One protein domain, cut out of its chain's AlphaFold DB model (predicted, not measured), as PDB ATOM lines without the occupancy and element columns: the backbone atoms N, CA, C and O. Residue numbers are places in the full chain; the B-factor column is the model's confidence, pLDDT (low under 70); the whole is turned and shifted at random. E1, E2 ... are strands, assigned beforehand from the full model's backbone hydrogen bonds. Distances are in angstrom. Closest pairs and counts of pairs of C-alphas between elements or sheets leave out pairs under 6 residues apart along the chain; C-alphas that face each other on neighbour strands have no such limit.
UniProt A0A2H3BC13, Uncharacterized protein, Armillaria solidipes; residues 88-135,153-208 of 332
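This is residues 88 to 135 and 153 to 208 of the 332 residues of an uncharacterized protein of Armillaria solidipes (UniProt A0A2H3BC13). A strongly twisted sheet of seven strands folds round on itself into an elongated, incomplete barrel, open between edge strands E2 and E3. One wing holds E2, E1 and E5, the other E3, E4, E7 and E6, and the E4 and E5 hairpin joins them at one end. The printed part has 104 residues, no named helix and strands E1 to E7 in chain order; it is all strand, and its branched sheet is mixed, with E1 and E5 parallel and the other neighbour pairs antiparallel. It is compact, with a radius of gyration of the C-alphas of 14.7 A and spans of 46 by 25 by 22 A.

E1, residues 89 to 99, runs 28.9 A from C-alpha 89 at (57.367, -8.704, 153.398). E2 is residues 107 to 116, 26.4 A, and E3 residues 125 to 130, 16.2 A. E4, residues 153 to 164, is 36.1 A long. E5, residues 170 to 180, 28.7 A, bends by 51 degrees at residue 176. E6 is residues 185 to 191, 18.9 A. E7, residues 198 to 207, 28.6 A, ends at (38.784, -6.208, 126.339).

E1 has E2 on one side, a hairpin with N 93 and O 112 2.8 A apart, and E5 on the other, with N 92 and O 174 at 2.8 A. E4 has E3 on one side, with N 128 and O 161 at 2.9 A. On its other side are E5, where N 171 and O 162 are 2.9 A apart, and E7, where N 156 and O 203 are 2.9 A apart. E6 and E7 form a hairpin, with N 188 and O 204 at 3.0 A. E1 and E4 are apart, and so are E2 and E3.

The C-alphas farthest apart, those of Pro 102 and His 120, are 47.2 A apart. Residues 136 to 152 are not printed, and C-alphas 135 and 153 are 12.4 A apart across this cut. Of the links that are printed whole, none is long. Confidence is under 70 at residues 101 to 105, 131 to 135 and 182 to 185.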
ATOM      1  N   ARG A  88      61.032  -9.732 156.321       87.06
ATOM      2  CA  ARG A  88      60.019  -8.682 156.177       87.06
ATOM      3  C   ARG A  88      59.458  -8.667 154.752       87.06
ATOM      4  O   ARG A  88      60.199  -8.573 153.774       87.06
ATOM      5  N   ARG A  89      58.133  -8.726 154.645       87.75
ATOM      6  CA  ARG A  89      57.367  -8.704 153.398       87.75
ATOM      7  C   ARG A  89      56.268  -7.664 153.491       87.75
ATOM      8  O   ARG A  89      55.435  -7.711 154.397       87.75
ATOM      9  N   ILE A  90      56.250  -6.773 152.507       90.38
ATOM     10  CA  ILE A  90      55.183  -5.792 152.337       90.38
ATOM     11  C   ILE A  90      54.289  -6.271 151.197       90.38
ATOM     12  O   ILE A  90      54.734  -6.461 150.062       90.38
ATOM     13  N   SER A  91      53.019  -6.476 151.520       91.69
ATOM     14  CA  SER A  91      51.986  -6.892 150.582       91.69
ATOM     15  C   SER A  91      51.336  -5.668 149.954       91.69
ATOM     16  O   SER A  91      50.774  -4.818 150.648       91.69
ATOM     17  N   LEU A  92      51.378  -5.586 148.629       91.50
ATOM     18  CA  LEU A  92      50.770  -4.517 147.853       91.50
ATOM     19  C   LEU A  92      49.512  -5.015 147.140       91.50
ATOM     20  O   LEU A  92      49.428  -6.147 146.658       91.50
ATOM     21  N   ARG A  93      48.536  -4.118 147.030       90.38
ATOM     22  CA  ARG A  93      47.333  -4.270 146.217       90.38
ATOM     23  C   ARG A  93      47.301  -3.160 145.177       90.38
ATOM     24  O   ARG A  93      47.406  -1.984 145.517       90.38
ATOM     25  N   ALA A  94      47.104  -3.539 143.920       88.75
ATOM     26  CA  ALA A  94      47.014  -2.604 142.806       88.75
ATOM     27  C   ALA A  94      45.595  -2.589 142.230       88.75
ATOM     28  O   ALA A  94      45.043  -3.631 141.866       88.75
ATOM     29  N   ASN A  95      45.014  -1.400 142.101       87.81
ATOM     30  CA  ASN A  95      43.721  -1.196 141.466       87.81
ATOM     31  C   ASN A  95      43.889  -0.352 140.204       87.81
ATOM     32  O   ASN A  95      44.335   0.793 140.259       87.81
ATOM     33  N   LEU A  96      43.499  -0.895 139.049       85.44
ATOM     34  CA  LEU A  96      43.495  -0.126 137.806       85.44
ATOM     35  C   LEU A  96      42.325   0.870 137.811       85.44
ATOM     36  O   LEU A  96      41.161   0.455 137.772       85.44
ATOM     37  N   ILE A  97      42.647   2.169 137.827       84.31
ATOM     38  CA  ILE A  97      41.694   3.288 137.893       84.31
ATOM     39  C   ILE A  97      41.387   3.894 136.524       84.31
ATOM     40  O   ILE A  97      40.316   4.453 136.339       84.31
ATOM     41  N   SER A  98      42.277   3.818 135.543       81.75
ATOM     42  CA  SER A  98      41.934   4.157 134.157       81.75
ATOM     43  C   SER A  98      43.021   3.678 133.206       81.75
ATOM     44  O   SER A  98      44.180   3.543 133.590       81.75
ATOM     45  N   ALA A  99      42.653   3.430 131.952       78.50
ATOM     46  CA  ALA A  99      43.604   3.184 130.876       78.50
ATOM     47  C   ALA A  99      43.084   3.831 129.588       78.50
ATOM     48  O   ALA A  99      41.963   3.545 129.160       78.50
ATOM     49  N   ASP A 100      43.888   4.700 128.975       74.50
ATOM     50  CA  ASP A 100      43.606   5.253 127.652       74.50
ATOM     51  C   ASP A 100      44.112   4.287 126.574       74.50
ATOM     52  O   ASP A 100      45.250   4.344 126.116       74.50
ATOM     53  N   ILE A 101      43.251   3.344 126.206       64.44
ATOM     54  CA  ILE A 101      43.531   2.258 125.262       64.44
ATOM     55  C   ILE A 101      43.848   2.737 123.831       64.44
ATOM     56  O   ILE A 101      44.789   2.211 123.240       64.44
ATOM     57  N   PRO A 102      43.109   3.689 123.220       57.22
ATOM     58  CA  PRO A 102      43.375   4.071 121.833       57.22
ATOM     59  C   PRO A 102      44.700   4.815 121.636       57.22
ATOM     60  O   PRO A 102      45.164   4.899 120.503       57.22
ATOM     61  N   LYS A 103      45.293   5.371 122.699       57.53
ATOM     62  CA  LYS A 103      46.565   6.102 122.613       57.53
ATOM     63  C   LYS A 103      47.694   5.477 123.424       57.53
ATOM     64  O   LYS A 103      48.831   5.897 123.248       57.53
ATOM     65  N   THR A 104      47.402   4.508 124.299       58.03
ATOM     66  CA  THR A 104      48.371   3.846 125.203       58.03
ATOM     67  C   THR A 104      49.267   4.828 125.965       58.03
ATOM     68  O   THR A 104      50.340   4.471 126.427       58.03
ATOM     69  N   THR A 105      48.839   6.085 126.097       60.38
ATOM     70  CA  THR A 105      49.666   7.168 126.638       60.38
ATOM     71  C   THR A 105      49.520   7.315 128.140       60.38
ATOM     72  O   THR A 105      50.353   7.961 128.765       60.38
ATOM     73  N   MET A 106      48.449   6.779 128.729       71.25
ATOM     74  CA  MET A 106      48.182   6.980 130.147       71.25
ATOM     75  C   MET A 106      47.414   5.805 130.745       71.25
ATOM     76  O   MET A 106      46.296   5.490 130.331       71.25
ATOM     77  N   MET A 107      48.015   5.186 131.753       79.19
ATOM     78  CA  MET A 107      47.402   4.196 132.629       79.19
ATOM     79  C   MET A 107      47.513   4.736 134.054       79.19
ATOM     80  O   MET A 107      48.596   5.117 134.485       79.19
ATOM     81  N   THR A 108      46.394   4.819 134.768       84.50
ATOM     82  CA  THR A 108      46.370   5.266 136.165       84.50
ATOM     83  C   THR A 108      46.121   4.059 137.050       84.50
ATOM     84  O   THR A 108      45.031   3.483 137.019       84.50
ATOM     85  N   VAL A 109      47.126   3.678 137.834       85.31
ATOM     86  CA  VAL A 109      47.037   2.608 138.832       85.31
ATOM     87  C   VAL A 109      47.077   3.234 140.215       85.31
ATOM     88  O   VAL A 109      47.908   4.098 140.489       85.31
ATOM     89  N   GLU A 110      46.170   2.803 141.078       89.31
ATOM     90  CA  GLU A 110      46.157   3.172 142.484       89.31
ATOM     91  C   GLU A 110      46.707   2.014 143.312       89.31
ATOM     92  O   GLU A 110      46.263   0.871 143.176       89.31
ATOM     93  N   TRP A 111      47.690   2.320 144.148       87.94
ATOM     94  CA  TRP A 111      48.405   1.348 144.961       87.94
ATOM     95  C   TRP A 111      47.990   1.475 146.419       87.94
ATOM     96  O   TRP A 111      47.825   2.577 146.942       87.94
ATOM     97  N   TYR A 112      47.847   0.332 147.071       90.88
ATOM     98  CA  TYR A 112      47.480   0.208 148.470       90.88
ATOM     99  C   TYR A 112      48.437  -0.765 149.149       90.88
ATOM    100  O   TYR A 112      48.806  -1.783 148.563       90.88
ATOM    101  N   ILE A 113      48.803  -0.473 150.393       91.25
ATOM    102  CA  ILE A 113      49.476  -1.443 151.260       91.25
ATOM    103  C   ILE A 113      48.377  -2.309 151.876       91.25
ATOM    104  O   ILE A 113      47.497  -1.788 152.561       91.25
ATOM    105  N   ASP A 114      48.390  -3.602 151.562       90.75
ATOM    106  CA  ASP A 114      47.387  -4.570 152.017       90.75
ATOM    107  C   ASP A 114      47.765  -5.155 153.382       90.75
ATOM    108  O   ASP A 114      46.912  -5.280 154.258       90.75
ATOM    109  N   ASP A 115      49.051  -5.472 153.557       91.88
ATOM    110  CA  ASP A 115      49.606  -6.070 154.771       91.88
ATOM    111  C   ASP A 115      51.117  -5.783 154.891       91.88
ATOM    112  O   ASP A 115      51.802  -5.580 153.885       91.88
ATOM    113  N   ASP A 116      51.643  -5.780 156.112       91.44
ATOM    114  CA  ASP A 116      53.078  -5.720 156.429       91.44
ATOM    115  C   ASP A 116      53.316  -6.721 157.559       91.44
ATOM    116  O   ASP A 116      52.811  -6.538 158.667       91.44
ATOM    117  N   ASN A 117      54.072  -7.786 157.284       89.94
ATOM    118  CA  ASN A 117      54.278  -8.880 158.242       89.94
ATOM    119  C   ASN A 117      55.193  -8.507 159.427       89.94
ATOM    120  O   ASN A 117      55.588  -9.367 160.213       89.94
ATOM    121  N   CYS A 118      55.579  -7.239 159.535       87.81
ATOM    122  CA  CYS A 118      56.353  -6.737 160.646       87.81
ATOM    123  C   CYS A 118      55.465  -6.452 161.876       87.81
ATOM    124  O   CYS A 118      54.737  -5.454 161.953       87.81
ATOM    125  N   ASP A 119      55.583  -7.320 162.883       83.19
ATOM    126  CA  ASP A 119      54.788  -7.252 164.113       83.19
ATOM    127  C   ASP A 119      55.211  -6.103 165.041       83.19
ATOM    128  O   ASP A 119      54.370  -5.371 165.583       83.19
ATOM    129  N   HIS A 120      56.520  -5.905 165.220       82.88
ATOM    130  CA  HIS A 120      57.082  -4.917 166.137       82.88
ATOM    131  C   HIS A 120      58.276  -4.201 165.508       82.88
ATOM    132  O   HIS A 120      59.105  -4.818 164.850       82.88
ATOM    133  N   ASN A 121      58.376  -2.894 165.770       78.62
ATOM    134  CA  ASN A 121      59.587  -2.107 165.548       78.62
ATOM    135  C   ASN A 121      60.106  -2.020 164.104       78.62
ATOM    136  O   ASN A 121      61.308  -2.011 163.843       78.62
ATOM    137  N   CYS A 122      59.169  -1.881 163.177       83.25
ATOM    138  CA  CYS A 122      59.423  -1.798 161.749       83.25
ATOM    139  C   CYS A 122      60.206  -0.541 161.370       83.25
ATOM    140  O   CYS A 122      59.864   0.566 161.787       83.25
ATOM    141  N   THR A 123      61.215  -0.714 160.526       84.06
ATOM    142  CA  THR A 123      61.948   0.380 159.887       84.06
ATOM    143  C   THR A 123      61.082   1.110 158.859       84.06
ATOM    144  O   THR A 123      60.136   0.542 158.298       84.06
ATOM    145  N   GLU A 124      61.389   2.386 158.618       87.25
ATOM    146  CA  GLU A 124      60.805   3.130 157.501       87.25
ATOM    147  C   GLU A 124      61.289   2.525 156.179       87.25
ATOM    148  O   GLU A 124      62.482   2.267 156.007       87.25
ATOM    149  N   VAL A 125      60.353   2.304 155.257       85.81
ATOM    150  CA  VAL A 125      60.628   1.727 153.940       85.81
ATOM    151  C   VAL A 125      60.159   2.707 152.884       85.81
ATOM    152  O   VAL A 125      58.989   3.093 152.869       85.81
ATOM    153  N   ASP A 126      61.078   3.086 152.005       89.50
ATOM    154  CA  ASP A 126      60.777   3.894 150.835       89.50
ATOM    155  C   ASP A 126      60.446   2.943 149.672       89.50
ATOM    156  O   ASP A 126      61.211   2.023 149.364       89.50
ATOM    157  N   ILE A 127      59.277   3.131 149.053       89.00
ATOM    158  CA  ILE A 127      58.811   2.333 147.909       89.00
ATOM    159  C   ILE A 127      58.935   3.186 146.654       89.00
ATOM    160  O   ILE A 127      58.343   4.263 146.558       89.00
ATOM    161  N   PHE A 128      59.679   2.682 145.678       88.44
ATOM    162  CA  PHE A 128      59.937   3.354 144.417       88.44
ATOM    163  C   PHE A 128      59.215   2.627 143.285       88.44
ATOM    164  O   PHE A 128      59.261   1.401 143.190       88.44
ATOM    165  N   PHE A 129      58.570   3.400 142.414       85.12
ATOM    166  CA  PHE A 129      57.944   2.917 141.188       85.12
ATOM    167  C   PHE A 129      58.692   3.514 140.004       85.12
ATOM    168  O   PHE A 129      58.830   4.739 139.928       85.12
ATOM    169  N   ASP A 130      59.158   2.674 139.082       80.25
ATOM    170  CA  ASP A 130      59.676   3.184 137.817       80.25
ATOM    171  C   ASP A 130      58.500   3.455 136.870       80.25
ATOM    172  O   ASP A 130      57.704   2.573 136.547       80.25
ATOM    173  N   ALA A 131      58.371   4.714 136.456       63.31
ATOM    174  CA  ALA A 131      57.354   5.160 135.512       63.31
ATOM    175  C   ALA A 131      57.804   5.017 134.049       63.31
ATOM    176  O   ALA A 131      57.052   5.394 133.147       63.31
ATOM    177  N   ASN A 132      59.006   4.486 133.794       57.50
ATOM    178  CA  ASN A 132      59.473   4.155 132.454       57.50
ATOM    179  C   ASN A 132      58.726   2.926 131.920       57.50
ATOM    180  O   ASN A 132      59.277   1.838 131.776       57.50
ATOM    181  N   LEU A 133      57.457   3.136 131.568       54.78
ATOM    182  CA  LEU A 133      56.678   2.293 130.671       54.78
ATOM    183  C   LEU A 133      57.313   2.379 129.278       54.78
ATOM    184  O   LEU A 133      56.757   2.994 128.367       54.78
ATOM    185  N   SER A 134      58.510   1.822 129.095       44.91
ATOM    186  CA  SER A 134      58.948   1.514 127.742       44.91
ATOM    187  C   SER A 134      57.981   0.441 127.252       44.91
ATOM    188  O   SER A 134      57.912  -0.609 127.894       44.91
ATOM    189  N   PRO A 135      57.214   0.652 126.165       53.34
ATOM    190  CA  PRO A 135      56.628  -0.483 125.479       53.34
ATOM    191  C   PRO A 135      57.803  -1.413 125.208       53.34
ATOM    192  O   PRO A 135      58.790  -1.013 124.586       53.34
ATOM    193  N   ILE A 153      45.817  -6.853 122.715       73.00
ATOM    194  CA  ILE A 153      46.378  -7.223 124.007       73.00
ATOM    195  C   ILE A 153      47.379  -6.122 124.334       73.00
ATOM    196  O   ILE A 153      48.296  -5.880 123.553       73.00
ATOM    197  N   TYR A 154      47.171  -5.437 125.453       76.31
ATOM    198  CA  TYR A 154      48.094  -4.406 125.912       76.31
ATOM    199  C   TYR A 154      48.844  -4.943 127.112       76.31
ATOM    200  O   TYR A 154      48.216  -5.300 128.107       76.31
ATOM    201  N   ASN A 155      50.164  -4.988 127.002       80.38
ATOM    202  CA  ASN A 155      51.037  -5.338 128.106       80.38
ATOM    203  C   ASN A 155      51.626  -4.044 128.658       80.38
ATOM    204  O   ASN A 155      52.190  -3.247 127.909       80.38
ATOM    205  N   ALA A 156      51.451  -3.825 129.953       81.06
ATOM    206  CA  ALA A 156      52.127  -2.777 130.691       81.06
ATOM    207  C   ALA A 156      53.015  -3.453 131.728       81.06
ATOM    208  O   ALA A 156      52.517  -4.219 132.550       81.06
ATOM    209  N   GLN A 157      54.313  -3.188 131.663       83.75
ATOM    210  CA  GLN A 157      55.271  -3.692 132.633       83.75
ATOM    211  C   GLN A 157      55.448  -2.647 133.728       83.75
ATOM    212  O   GLN A 157      55.678  -1.473 133.432       83.75
ATOM    213  N   ILE A 158      55.270  -3.049 134.981       84.69
ATOM    214  CA  ILE A 158      55.415  -2.164 136.132       84.69
ATOM    215  C   ILE A 158      56.529  -2.707 137.006       84.69
ATOM    216  O   ILE A 158      56.423  -3.816 137.525       84.69
ATOM    217  N   PHE A 159      57.543  -1.874 137.214       86.06
ATOM    218  CA  PHE A 159      58.654  -2.171 138.100       86.06
ATOM    219  C   PHE A 159      58.502  -1.403 139.408       86.06
ATOM    220  O   PHE A 159      58.359  -0.175 139.415       86.06
ATOM    221  N   ALA A 160      58.555  -2.129 140.519       88.44
ATOM    222  CA  ALA A 160      58.609  -1.552 141.850       88.44
ATOM    223  C   ALA A 160      59.707  -2.215 142.681       88.44
ATOM    224  O   ALA A 160      59.951  -3.418 142.581       88.44
ATOM    225  N   PHE A 161      60.354  -1.430 143.534       90.75
ATOM    226  CA  PHE A 161      61.287  -1.940 144.531       90.75
ATOM    227  C   PHE A 161      61.135  -1.159 145.832       90.75
ATOM    228  O   PHE A 161      60.678  -0.013 145.842       90.75
ATOM    229  N   ALA A 162      61.501  -1.793 146.938       89.88
ATOM    230  CA  ALA A 162      61.456  -1.185 148.256       89.88
ATOM    231  C   ALA A 162      62.828  -1.249 148.914       89.88
ATOM    232  O   ALA A 162      63.542  -2.245 148.784       89.88
ATOM    233  N   GLN A 163      63.187  -0.184 149.623       90.12
ATOM    234  CA  GLN A 163      64.461  -0.079 150.321       90.12
ATOM    235  C   GLN A 163      64.239   0.407 151.751       90.12
ATOM    236  O   GLN A 163      63.505   1.368 151.992       90.12
ATOM    237  N   ASP A 164      64.877  -0.263 152.707       87.50
ATOM    238  CA  ASP A 164      64.915   0.184 154.093       87.50
ATOM    239  C   ASP A 164      65.770   1.448 154.195       87.50
ATOM    240  O   ASP A 164      66.938   1.475 153.799       87.50
ATOM    241  N   ARG A 165      65.191   2.506 154.756       88.94
ATOM    242  CA  ARG A 165      65.833   3.816 154.850       88.94
ATOM    243  C   ARG A 165      67.073   3.822 155.744       88.94
ATOM    244  O   ARG A 165      67.956   4.664 155.588       88.94
ATOM    245  N   SER A 166      67.099   2.940 156.738       88.81
ATOM    246  CA  SER A 166      68.144   2.901 157.756       88.81
ATOM    247  C   SER A 166      69.340   2.056 157.327       88.81
ATOM    248  O   SER A 166      70.481   2.462 157.555       88.81
ATOM    249  N   THR A 167      69.092   0.919 156.676       89.00
ATOM    250  CA  THR A 167      70.136  -0.038 156.279       89.00
ATOM    251  C   THR A 167      70.517   0.063 154.803       89.00
ATOM    252  O   THR A 167      71.594  -0.392 154.430       89.00
ATOM    253  N   ASN A 168      69.682   0.690 153.968       89.88
ATOM    254  CA  ASN A 168      69.757   0.646 152.505       89.88
ATOM    255  C   ASN A 168      69.658  -0.776 151.917       89.88
ATOM    256  O   ASN A 168      69.998  -0.975 150.749       89.88
ATOM    257  N   GLU A 169      69.187  -1.758 152.686       90.31
ATOM    258  CA  GLU A 169      68.912  -3.104 152.176       90.31
ATOM    259  C   GLU A 169      67.539  -3.145 151.490       90.31
ATOM    260  O   GLU A 169      66.624  -2.396 151.846       90.31
ATOM    261  N   SER A 170      67.396  -3.987 150.465       88.56
ATOM    262  CA  SER A 170      66.127  -4.151 149.758       88.56
ATOM    263  C   SER A 170      65.121  -4.928 150.607       88.56
ATOM    264  O   SER A 170      65.465  -5.882 151.302       88.56
ATOM    265  N   VAL A 171      63.854  -4.521 150.534       89.69
ATOM    266  CA  VAL A 171      62.738  -5.180 151.223       89.69
ATOM    267  C   VAL A 171      61.883  -5.902 150.192       89.69
ATOM    268  O   VAL A 171      61.573  -5.347 149.137       89.69
ATOM    269  N   SER A 172      61.486  -7.139 150.496       88.44
ATOM    270  CA  SER A 172      60.699  -7.939 149.564       88.44
ATOM    271  C   SER A 172      59.272  -7.405 149.433       88.44
ATOM    272  O   SER A 172      58.549  -7.238 150.424       88.44
ATOM    273  N   LEU A 173      58.869  -7.149 148.188       88.19
ATOM    274  CA  LEU A 173      57.524  -6.728 147.820       88.19
ATOM    275  C   LEU A 173      56.751  -7.908 147.238       88.19
ATOM    276  O   LEU A 173      57.245  -8.617 146.363       88.19
ATOM    277  N   VAL A 174      55.511  -8.091 147.686       87.81
ATOM    278  CA  VAL A 174      54.619  -9.135 147.170       87.81
ATOM    279  C   VAL A 174      53.339  -8.491 146.658       87.81
ATOM    280  O   VAL A 174      52.676  -7.753 147.383       87.81
ATOM    281  N   LEU A 175      52.963  -8.778 145.410       88.12
ATOM    282  CA  LEU A 175      51.662  -8.377 144.877       88.12
ATOM    283  C   LEU A 175      50.608  -9.411 145.281       88.12
ATOM    284  O   LEU A 175      50.548 -10.505 144.725       88.12
ATOM    285  N   THR A 176      49.752  -9.054 146.233       86.69
ATOM    286  CA  THR A 176      48.725  -9.969 146.753       86.69
ATOM    287  C   THR A 176      47.524 -10.047 145.823       86.69
ATOM    288  O   THR A 176      46.924 -11.104 145.638       86.69
ATOM    289  N   SER A 177      47.138  -8.912 145.239       85.25
ATOM    290  CA  SER A 177      46.039  -8.868 144.283       85.25
ATOM    291  C   SER A 177      46.142  -7.676 143.339       85.25
ATOM    292  O   SER A 177      46.528  -6.571 143.728       85.25
ATOM    293  N   ALA A 178      45.736  -7.912 142.094       84.06
ATOM    294  CA  ALA A 178      45.466  -6.880 141.109       84.06
ATOM    295  C   ALA A 178      43.984  -6.946 140.741       84.06
ATOM    296  O   ALA A 178      43.473  -8.009 140.378       84.06
ATOM    297  N   SER A 179      43.274  -5.824 140.843       81.12
ATOM    298  CA  SER A 179      41.859  -5.769 140.479       81.12
ATOM    299  C   SER A 179      41.558  -4.628 139.512       81.12
ATOM    300  O   SER A 179      42.126  -3.536 139.582       81.12
ATOM    301  N   ALA A 180      40.662  -4.893 138.562       78.12
ATOM    302  CA  ALA A 180      40.126  -3.877 137.671       78.12
ATOM    303  C   ALA A 180      38.833  -3.337 138.280       78.12
ATOM    304  O   ALA A 180      37.881  -4.096 138.461       78.12
ATOM    305  N   LEU A 181      38.755  -2.030 138.533       71.31
ATOM    306  CA  LEU A 181      37.504  -1.423 138.997       71.31
ATOM    307  C   LEU A 181      36.483  -1.239 137.850       71.31
ATOM    308  O   LEU A 181      35.322  -0.911 138.092       71.31
ATOM    309  N   PHE A 182      36.894  -1.454 136.594       67.25
ATOM    310  CA  PHE A 182      36.072  -1.174 135.416       67.25
ATOM    311  C   PHE A 182      35.291  -2.394 134.933       67.25
ATOM    312  O   PHE A 182      35.896  -3.386 134.508       67.25
ATOM    313  N   PRO A 183      33.948  -2.314 134.875       62.72
ATOM    314  CA  PRO A 183      33.155  -3.318 134.189       62.72
ATOM    315  C   PRO A 183      33.481  -3.252 132.694       62.72
ATOM    316  O   PRO A 183      33.110  -2.304 132.010       62.72
ATOM    317  N   GLY A 184      34.208  -4.246 132.179       62.44
ATOM    318  CA  GLY A 184      34.556  -4.289 130.755       62.44
ATOM    319  C   GLY A 184      36.020  -4.575 130.429       62.44
ATOM    320  O   GLY A 184      36.344  -4.720 129.251       62.44
ATOM    321  N   LEU A 185      36.888  -4.725 131.429       68.44
ATOM    322  CA  LEU A 185      38.298  -5.073 131.237       68.44
ATOM    323  C   LEU A 185      38.631  -6.340 132.022       68.44
ATOM    324  O   LEU A 185      38.275  -6.467 133.191       68.44
ATOM    325  N   LYS A 186      39.286  -7.294 131.360       76.31
ATOM    326  CA  LYS A 186      39.878  -8.457 132.017       76.31
ATOM    327  C   LYS A 186      41.366  -8.167 132.168       76.31
ATOM    328  O   LYS A 186      42.053  -8.033 131.159       76.31
ATOM    329  N   ILE A 187      41.819  -8.051 133.410       78.62
ATOM    330  CA  ILE A 187      43.238  -7.928 133.737       78.62
ATOM    331  C   ILE A 187      43.743  -9.314 134.112       78.62
ATOM    332  O   ILE A 187      43.120 -10.004 134.920       78.62
ATOM    333  N   THR A 188      44.849  -9.716 133.505       82.62
ATOM    334  CA  THR A 188      45.681 -10.814 133.992       82.62
ATOM    335  C   THR A 188      47.022 -10.210 134.370       82.62
ATOM    336  O   THR A 188      47.601  -9.467 133.582       82.62
ATOM    337  N   SER A 189      47.446 -10.444 135.603       82.31
ATOM    338  CA  SER A 189      48.754 -10.033 136.097       82.31
ATOM    339  C   SER A 189      49.596 -11.283 136.248       82.31
ATOM    340  O   SER A 189      49.229 -12.156 137.038       82.31
ATOM    341  N   ASP A 190      50.698 -11.342 135.518       81.19
ATOM    342  CA  ASP A 190      51.710 -12.366 135.713       81.19
ATOM    343  C   ASP A 190      52.875 -11.714 136.466       81.19
ATOM    344  O   ASP A 190      53.317 -10.613 136.127       81.19
ATOM    345  N   VAL A 191      53.286 -12.346 137.566       80.50
ATOM    346  CA  VAL A 191      54.425 -11.904 138.375       80.50
ATOM    347  C   VAL A 191      55.617 -12.729 137.924       80.50
ATOM    348  O   VAL A 191      55.688 -13.924 138.212       80.50
ATOM    349  N   GLU A 192      56.519 -12.096 137.189       77.38
ATOM    350  CA  GLU A 192      57.742 -12.710 136.686       77.38
ATOM    351  C   GLU A 192      58.899 -12.131 137.495       77.38
ATOM    352  O   GLU A 192      59.507 -11.139 137.123       77.38
ATOM    353  N   SER A 193      59.147 -12.689 138.680       73.12
ATOM    354  CA  SER A 193      60.268 -12.251 139.508       73.12
ATOM    355  C   SER A 193      61.113 -13.444 139.929       73.12
ATOM    356  O   SER A 193      60.653 -14.324 140.660       73.12
ATOM    357  N   GLU A 194      62.352 -13.475 139.435       79.38
ATOM    358  CA  GLU A 194      63.399 -14.389 139.902       79.38
ATOM    359  C   GLU A 194      64.077 -13.854 141.179       79.38
ATOM    360  O   GLU A 194      64.534 -14.643 142.008       79.38
ATOM    361  N   ASP A 195      64.069 -12.528 141.378       82.00
ATOM    362  CA  ASP A 195      64.747 -11.841 142.479       82.00
ATOM    363  C   ASP A 195      63.748 -11.252 143.492       82.00
ATOM    364  O   ASP A 195      63.022 -10.309 143.175       82.00
ATOM    365  N   PRO A 196      63.767 -11.671 144.773       78.25
ATOM    366  CA  PRO A 196      62.799 -11.215 145.778       78.25
ATOM    367  C   PRO A 196      62.885  -9.716 146.110       78.25
ATOM    368  O   PRO A 196      62.024  -9.209 146.830       78.25
ATOM    369  N   ALA A 197      63.922  -9.027 145.622       83.69
ATOM    370  CA  ALA A 197      64.164  -7.599 145.803       83.69
ATOM    371  C   ALA A 197      63.385  -6.712 144.816       83.69
ATOM    372  O   ALA A 197      63.184  -5.530 145.099       83.69
ATOM    373  N   TYR A 198      62.953  -7.265 143.680       84.94
ATOM    374  CA  TYR A 198      62.281  -6.517 142.623       84.94
ATOM    375  C   TYR A 198      60.913  -7.124 142.338       84.94
ATOM    376  O   TYR A 198      60.755  -8.337 142.187       84.94
ATOM    377  N   LEU A 199      59.908  -6.261 142.252       86.31
ATOM    378  CA  LEU A 199      58.570  -6.628 141.831       86.31
ATOM    379  C   LEU A 199      58.398  -6.188 140.377       86.31
ATOM    380  O   LEU A 199      58.214  -5.001 140.107       86.31
ATOM    381  N   ASP A 200      58.466  -7.154 139.464       88.06
ATOM    382  CA  ASP A 200      58.115  -6.975 138.058       88.06
ATOM    383  C   ASP A 200      56.726  -7.571 137.805       88.06
ATOM    384  O   ASP A 200      56.471  -8.761 138.025       88.06
ATOM    385  N   VAL A 201      55.790  -6.703 137.427       84.75
ATOM    386  CA  VAL A 201      54.398  -7.068 137.175       84.75
ATOM    387  C   VAL A 201      54.078  -6.761 135.729       84.75
ATOM    388  O   VAL A 201      53.962  -5.596 135.338       84.75
ATOM    389  N   ILE A 202      53.825  -7.813 134.957       84.75
ATOM    390  CA  ILE A 202      53.301  -7.679 133.606       84.75
ATOM    391  C   ILE A 202      51.780  -7.670 133.711       84.75
ATOM    392  O   ILE A 202      51.126  -8.675 134.000       84.75
ATOM    393  N   VAL A 203      51.199  -6.494 133.498       83.19
ATOM    394  CA  VAL A 203      49.754  -6.301 133.463       83.19
ATOM    395  C   VAL A 203      49.285  -6.443 132.024       83.19
ATOM    396  O   VAL A 203      49.448  -5.537 131.205       83.19
ATOM    397  N   THR A 204      48.644  -7.567 131.725       83.00
ATOM    398  CA  THR A 204      47.985  -7.785 130.443       83.00
ATOM    399  C   THR A 204      46.527  -7.349 130.525       83.00
ATOM    400  O   THR A 204      45.692  -7.931 131.226       83.00
ATOM    401  N   ILE A 205      46.198  -6.305 129.771       80.81
ATOM    402  CA  ILE A 205      44.859  -5.739 129.675       80.81
ATOM    403  C   ILE A 205      44.174  -6.298 128.428       80.81
ATOM    404  O   ILE A 205      44.613  -6.074 127.296       80.81
ATOM    405  N   ARG A 206      43.042  -6.983 128.626       78.69
ATOM    406  CA  ARG A 206      42.192  -7.504 127.548       78.69
ATOM    407  C   ARG A 206      40.791  -6.895 127.605       78.69
ATOM    408  O   ARG A 206      40.202  -6.740 128.678       78.69
ATOM    409  N   ARG A 207      40.204  -6.601 126.436       71.56
ATOM    410  CA  ARG A 207      38.784  -6.208 126.339       71.56
ATOM    411  C   ARG A 207      37.883  -7.336 126.849       71.56
ATOM    412  O   ARG A 207      38.052  -8.493 126.465       71.56
ATOM    413  N   SER A 208      36.912  -7.003 127.696       75.81
ATOM    414  CA  SER A 208      35.931  -7.970 128.195       75.81
ATOM    415  C   SER A 208      34.945  -8.375 127.106       75.81
ATOM    416  O   SER A 208      34.485  -7.555 126.307       75.81
TER     417      SER A 208